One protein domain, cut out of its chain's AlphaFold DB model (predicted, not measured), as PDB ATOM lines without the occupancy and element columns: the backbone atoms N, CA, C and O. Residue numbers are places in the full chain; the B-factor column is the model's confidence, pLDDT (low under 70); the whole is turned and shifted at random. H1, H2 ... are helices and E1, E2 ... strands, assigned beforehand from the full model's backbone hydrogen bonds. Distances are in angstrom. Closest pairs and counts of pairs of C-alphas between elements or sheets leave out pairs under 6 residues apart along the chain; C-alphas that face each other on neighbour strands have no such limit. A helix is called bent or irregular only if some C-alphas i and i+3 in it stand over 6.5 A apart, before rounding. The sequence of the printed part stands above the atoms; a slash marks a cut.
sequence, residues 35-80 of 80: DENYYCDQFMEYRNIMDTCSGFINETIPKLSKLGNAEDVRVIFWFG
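What this domain is: This is residues 35 to 80 of the 80 residues of an uncharacterized protein of Paenibacillus polymyxa (strain SC2) (UniProt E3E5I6). An open, drawn-out chain has a small two-strand hairpin, E1 and E2, at one end, the helix H2 along its length, and a lone strand, E3, that slants away beyond H2, so that H2 and E3 make an open V joined by the loop at residues 65 to 73. The short helix H1 sits between the hairpin and H2, and there is no common core. The printed part has 46 residues, with the order E1, E2, H1, H2, E3; E1 and E2 form an antiparallel sheet, and the class is mixed, helices and strands. It is only just loose, close to extended, with a radius of gyration of the C-alphas of 13.9 A, and elongated, spanning 40 by 26 by 16 A.

How they stand to each other: E1, residues 37 to 40, and E2, residues 45 to 48, form a hairpin, antiparallel at 140 degrees. N 38 and O 47, and N 40 and O 45, are within hydrogen-bond range, each at 2.8 A. H1, residues 49 to 52, follows E2 by a tight link; the closest C-alphas of E1 and H1, Asn 37 and Ile 49, are 6.1 A apart. H2, residues 54 to 64, is close to H1 but not clearly touching; their closest C-alphas, Met 50 and Ile 57, are 7.5 A apart. E3, residues 74 to 78, pairs with no named strand and is apart from H2 and from E1. In H2, 5 of 7 O i to N i+4 pairs are within hydrogen-bond range; H1 is too short for such a pair.

Where its parts are: E1 begins at C-alpha 37 (158.356, 149.567, 155.346) and is 9.4 A long; E2 is 10.2 A and H1 5.0 A. H2 is 15.0 A long and only just irregular: C-alphas 58 and 61 are 6.6 A apart. E3, 12.8 A long, ends at C-alpha 78 (154.182, 130.109, 141.148).

The domain as a whole: The C-alphas farthest apart, Met 44 and Gly 68, are 40.0 A apart. Residues 52 to 57, of which 54 to 57 belong to H2, and 66 to 72 stand free. The printed part has no cut and no long link. Mean pLDDT of the printed part is 93.1; residues 79 to 80 are under 70.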
ATOM      1  N   ASP A  35     154.286 144.607 159.468       95.81
ATOM      2  CA  ASP A  35     154.434 146.043 159.730       95.81
ATOM      3  C   ASP A  35     155.880 146.522 159.496       95.81
ATOM      4  O   ASP A  35     156.547 147.063 160.378       95.81
ATOM      5  N   GLU A  36     156.403 146.252 158.303       95.38
ATOM      6  CA  GLU A  36     157.693 146.762 157.844       95.38
ATOM      7  C   GLU A  36     157.497 147.661 156.622       95.38
ATOM      8  O   GLU A  36     156.588 147.468 155.810       95.38
ATOM      9  N   ASN A  37     158.359 148.671 156.494       96.31
ATOM     10  CA  ASN A  37     158.356 149.567 155.346       96.31
ATOM     11  C   ASN A  37     159.364 149.093 154.296       96.31
ATOM     12  O   ASN A  37     160.480 148.703 154.632       96.31
ATOM     13  N   TYR A  38     159.006 149.220 153.022       93.31
ATOM     14  CA  TYR A  38     159.885 148.977 151.883       93.31
ATOM     15  C   TYR A  38     159.902 150.195 150.962       93.31
ATOM     16  O   TYR A  38     158.924 150.942 150.880       93.31
ATOM     17  N   TYR A  39     161.023 150.412 150.275       96.31
ATOM     18  CA  TYR A  39     161.101 151.431 149.235       96.31
ATOM     19  C   TYR A  39     160.533 150.863 147.934       96.31
ATOM     20  O   TYR A  39     160.966 149.809 147.470       96.31
ATOM     21  N   CYS A  40     159.534 151.534 147.367       95.44
ATOM     22  CA  CYS A  40     158.881 151.118 146.137       95.44
ATOM     23  C   CYS A  40     159.358 151.991 144.971       95.44
ATOM     24  O   CYS A  40     158.859 153.102 144.779       95.44
ATOM     25  N   ASP A  41     160.290 151.469 144.168       94.88
ATOM     26  CA  ASP A  41     160.918 152.200 143.055       94.88
ATOM     27  C   ASP A  41     159.902 152.755 142.047       94.88
ATOM     28  O   ASP A  41     160.059 153.872 141.557       94.88
ATOM     29  N   GLN A  42     158.818 152.016 141.782       94.81
ATOM     30  CA  GLN A  42     157.769 152.425 140.839       94.81
ATOM     31  C   GLN A  42     157.108 153.758 141.225       94.81
ATOM     32  O   GLN A  42     156.690 154.516 140.349       94.81
ATOM     33  N   PHE A  43     157.005 154.039 142.523       94.88
ATOM     34  CA  PHE A  43     156.367 155.245 143.052       94.88
ATOM     35  C   PHE A  43     157.367 156.191 143.732       94.88
ATOM     36  O   PHE A  43     156.980 157.271 144.167       94.88
ATOM     37  N   MET A  44     158.649 155.809 143.783       96.62
ATOM     38  CA  MET A  44     159.744 156.537 144.429       96.62
ATOM     39  C   MET A  44     159.464 156.916 145.894       96.62
ATOM     40  O   MET A  44     159.905 157.965 146.369       96.62
ATOM     41  N   GLU A  45     158.751 156.064 146.632       97.12
ATOM     42  CA  GLU A  45     158.318 156.330 148.010       97.12
ATOM     43  C   GLU A  45     158.440 155.094 148.909       97.12
ATOM     44  O   GLU A  45     158.513 153.959 148.433       97.12
ATOM     45  N   TYR A  46     158.427 155.312 150.226       96.88
ATOM     46  CA  TYR A  46     158.305 154.225 151.197       96.88
ATOM     47  C   TYR A  46     156.840 153.832 151.381       96.88
ATOM     48  O   TYR A  46     155.981 154.693 151.562       96.88
ATOM     49  N   ARG A  47     156.572 152.526 151.383       96.38
ATOM     50  CA  ARG A  47     155.252 151.935 151.630       96.38
ATOM     51  C   ARG A  47     155.330 150.888 152.724       96.38
ATOM     52  O   ARG A  47     156.380 150.288 152.923       96.38
ATOM     53  N   ASN A  48     154.210 150.640 153.389       96.19
ATOM     54  CA  ASN A  48     154.103 149.596 154.396       96.19
ATOM     55  C   ASN A  48     153.629 148.278 153.756       96.19
ATOM     56  O   ASN A  48     152.728 148.263 152.904       96.19
ATOM     57  N   ILE A  49     154.259 147.163 154.134       94.81
ATOM     58  CA  ILE A  49     153.909 145.834 153.620       94.81
ATOM     59  C   ILE A  49     152.493 145.447 154.070       94.81
ATOM     60  O   ILE A  49     151.736 144.912 153.263       94.81
ATOM     61  N   MET A  50     152.092 145.760 155.305       95.75
ATOM     62  CA  MET A  50     150.764 145.450 155.843       95.75
ATOM     63  C   MET A  50     149.655 146.089 155.008       95.75
ATOM     64  O   MET A  50     148.671 145.422 154.694       95.75
ATOM     65  N   ASP A  51     149.832 147.346 154.598       95.94
ATOM     66  CA  ASP A  51     148.861 148.041 153.747       95.94
ATOM     67  C   ASP A  51     148.792 147.394 152.359       95.94
ATOM     68  O   ASP A  51     147.710 147.068 151.860       95.94
ATOM     69  N   THR A  52     149.967 147.138 151.770       94.25
ATOM     70  CA  THR A  52     150.108 146.534 150.436       94.25
ATOM     71  C   THR A  52     149.490 145.132 150.380       94.25
ATOM     72  O   THR A  52     148.825 144.774 149.411       94.25
ATOM     73  N   CYS A  53     149.683 144.336 151.432       94.19
ATOM     74  CA  CYS A  53     149.269 142.938 151.515       94.19
ATOM     75  C   CYS A  53     148.005 142.731 152.363       94.19
ATOM     76  O   CYS A  53     147.681 141.593 152.708       94.19
ATOM     77  N   SER A  54     147.266 143.795 152.684       95.44
ATOM     78  CA  SER A  54     146.131 143.770 153.619       95.44
ATOM     79  C   SER A  54     145.074 142.713 153.284       95.44
ATOM     80  O   SER A  54     144.605 142.014 154.181       95.44
ATOM     81  N   GLY A  55     144.735 142.525 152.004       96.25
ATOM     82  CA  GLY A  55     143.810 141.469 151.574       96.25
ATOM     83  C   GLY A  55     144.354 140.060 151.829       96.25
ATOM     84  O   GLY A  55     143.649 139.192 152.341       96.25
ATOM     85  N   PHE A  56     145.638 139.828 151.549       94.44
ATOM     86  CA  PHE A  56     146.274 138.539 151.823       94.44
ATOM     87  C   PHE A  56     146.312 138.240 153.330       94.44
ATOM     88  O   PHE A  56     145.952 137.140 153.753       94.44
ATOM     89  N   ILE A  57     146.674 139.235 154.141       95.69
ATOM     90  CA  ILE A  57     146.766 139.111 155.599       95.69
ATOM     91  C   ILE A  57     145.387 138.879 156.221       95.69
ATOM     92  O   ILE A  57     145.214 137.951 157.007       95.69
ATOM     93  N   ASN A  58     144.395 139.697 155.867       96.19
ATOM     94  CA  ASN A  58     143.097 139.703 156.545       96.19
ATOM     95  C   ASN A  58     142.111 138.671 155.992       96.19
ATOM     96  O   ASN A  58     141.155 138.313 156.681       96.19
ATOM     97  N   GLU A  59     142.319 138.171 154.773       96.50
ATOM     98  CA  GLU A  59     141.411 137.200 154.163       96.50
ATOM     99  C   GLU A  59     142.068 135.852 153.891       96.50
ATOM    100  O   GLU A  59     141.496 134.816 154.235       96.50
ATOM    101  N   THR A  60     143.247 135.840 153.265       94.94
ATOM    102  CA  THR A  60     143.877 134.597 152.801       94.94
ATOM    103  C   THR A  60     144.481 133.806 153.953       94.94
ATOM    104  O   THR A  60     144.136 132.635 154.106       94.94
ATOM    105  N   ILE A  61     145.307 134.424 154.805       95.62
ATOM    106  CA  ILE A  61     145.910 133.741 155.964       95.62
ATOM    107  C   ILE A  61     144.828 133.091 156.858       95.62
ATOM    108  O   ILE A  61     144.932 131.893 157.120       95.62
ATOM    109  N   PRO A  62     143.726 133.774 157.240       96.69
ATOM    110  CA  PRO A  62     142.649 133.153 158.012       96.69
ATOM    111  C   PRO A  62     141.947 131.986 157.313       96.69
ATOM    112  O   PRO A  62     141.456 131.082 157.987       96.69
ATOM    113  N   LYS A  63     141.852 131.993 155.976       96.88
ATOM    114  CA  LYS A  63     141.307 130.857 155.215       96.88
ATOM    115  C   LYS A  63     142.274 129.672 155.246       96.88
ATOM    116  O   LYS A  63     141.822 128.551 155.460       96.88
ATOM    117  N   LEU A  64     143.578 129.916 155.107       95.81
ATOM    118  CA  LEU A  64     144.614 128.883 155.198       95.81
ATOM    119  C   LEU A  64     144.638 128.225 156.583       95.81
ATOM    120  O   LEU A  64     144.717 127.003 156.672       95.81
ATOM    121  N   SER A  65     144.449 129.002 157.652       95.06
ATOM    122  CA  SER A  65     144.367 128.485 159.028       95.06
ATOM    123  C   SER A  65     143.190 127.536 159.278       95.06
ATOM    124  O   SER A  65     143.141 126.888 160.318       95.06
ATOM    125  N   LYS A  66     142.225 127.441 158.353       96.56
ATOM    126  CA  LYS A  66     141.107 126.485 158.435       96.56
ATOM    127  C   LYS A  66     141.418 125.140 157.778       96.56
ATOM    128  O   LYS A  66     140.627 124.216 157.932       96.56
ATOM    129  N   LEU A  67     142.521 125.029 157.033       95.19
ATOM    130  CA  LEU A  67     142.895 123.810 156.306       95.19
ATOM    131  C   LEU A  67     143.613 122.785 157.195       95.19
ATOM    132  O   LEU A  67     143.554 121.592 156.913       95.19
ATOM    133  N   GLY A  68     144.279 123.234 158.260       94.75
ATOM    134  CA  GLY A  68     145.050 122.381 159.162       94.75
ATOM    135  C   GLY A  68     145.906 123.197 160.128       94.75
ATOM    136  O   GLY A  68     145.766 124.420 160.210       94.75
ATOM    137  N   ASN A  69     146.801 122.525 160.856       96.69
ATOM    138  CA  ASN A  69     147.754 123.218 161.723       96.69
ATOM    139  C   ASN A  69     148.740 124.036 160.886       96.69
ATOM    140  O   ASN A  69     149.090 123.666 159.766       96.69
ATOM    141  N   ALA A  70     149.242 125.133 161.452       96.25
ATOM    142  CA  ALA A  70     150.150 126.030 160.745       96.25
ATOM    143  C   ALA A  70     151.483 125.365 160.344       96.25
ATOM    144  O   ALA A  70     152.093 125.788 159.360       96.25
ATOM    145  N   GLU A  71     151.930 124.336 161.073       95.81
ATOM    146  CA  GLU A  71     153.088 123.510 160.700       95.81
ATOM    147  C   GLU A  71     152.843 122.589 159.493       95.81
ATOM    148  O   GLU A  71     153.801 122.191 158.833       95.81
ATOM    149  N   ASP A  72     151.583 122.263 159.192       95.44
ATOM    150  CA  ASP A  72     151.213 121.257 158.188       95.44
ATOM    151  C   ASP A  72     150.751 121.885 156.859       95.44
ATOM    152  O   ASP A  72     150.645 121.202 155.839       95.44
ATOM    153  N   VAL A  73     150.484 123.194 156.846       94.88
ATOM    154  CA  VAL A  73     149.988 123.925 155.670       94.88
ATOM    155  C   VAL A  73     151.137 124.649 154.964       94.88
ATOM    156  O   VAL A  73     151.794 125.511 155.549       94.88
ATOM    157  N   ARG A  74     151.349 124.337 153.678       92.38
ATOM    158  CA  ARG A  74     152.317 125.005 152.789       92.38
ATOM    159  C   ARG A  74     151.605 125.871 151.759       92.38
ATOM    160  O   ARG A  74     150.624 125.439 151.157       92.38
ATOM    161  N   VAL A  75     152.140 127.062 151.520       89.62
ATOM    162  CA  VAL A  75     151.732 127.945 150.424       89.62
ATOM    163  C   VAL A  75     152.809 127.892 149.353       89.62
ATOM    164  O   VAL A  75     153.973 128.143 149.655       89.62
ATOM    165  N   ILE A  76     152.420 127.549 148.126       87.44
ATOM    166  CA  ILE A  76     153.313 127.483 146.965       87.44
ATOM    167  C   ILE A  76     153.032 128.703 146.088       87.44
ATOM    168  O   ILE A  76     151.895 128.916 145.664       87.44
ATOM    169  N   PHE A  77     154.066 129.498 145.836       81.31
ATOM    170  CA  PHE A  77     154.041 130.634 144.926       81.31
ATOM    171  C   PHE A  77     154.593 130.187 143.579       81.31
ATOM    172  O   PHE A  77     155.711 129.681 143.515       81.31
ATOM    173  N   TRP A  78     153.800 130.380 142.530       76.69
ATOM    174  CA  TRP A  78     154.182 130.109 141.148       76.69
ATOM    175  C   TRP A  78     154.483 131.442 140.466       76.69
ATOM    176  O   TRP A  78     153.600 132.303 140.411       76.69
ATOM    177  N   PHE A  79     155.709 131.622 139.975       68.38
ATOM    178  CA  PHE A  79     156.109 132.802 139.209       68.38
ATOM    179  C   PHE A  79     156.222 132.419 137.733       68.38
ATOM    180  O   PHE A  79     156.902 131.449 137.408       68.38
ATOM    181  N   GLY A  80     155.536 133.154 136.857       57.81
ATOM    182  CA  GLY A  80     155.536 132.952 135.406       57.81
ATOM    183  C   GLY A  80     155.367 134.258 134.650       57.81
ATOM    184  O   GLY A  80     155.125 135.294 135.313       57.81
TER     185      GLY A  80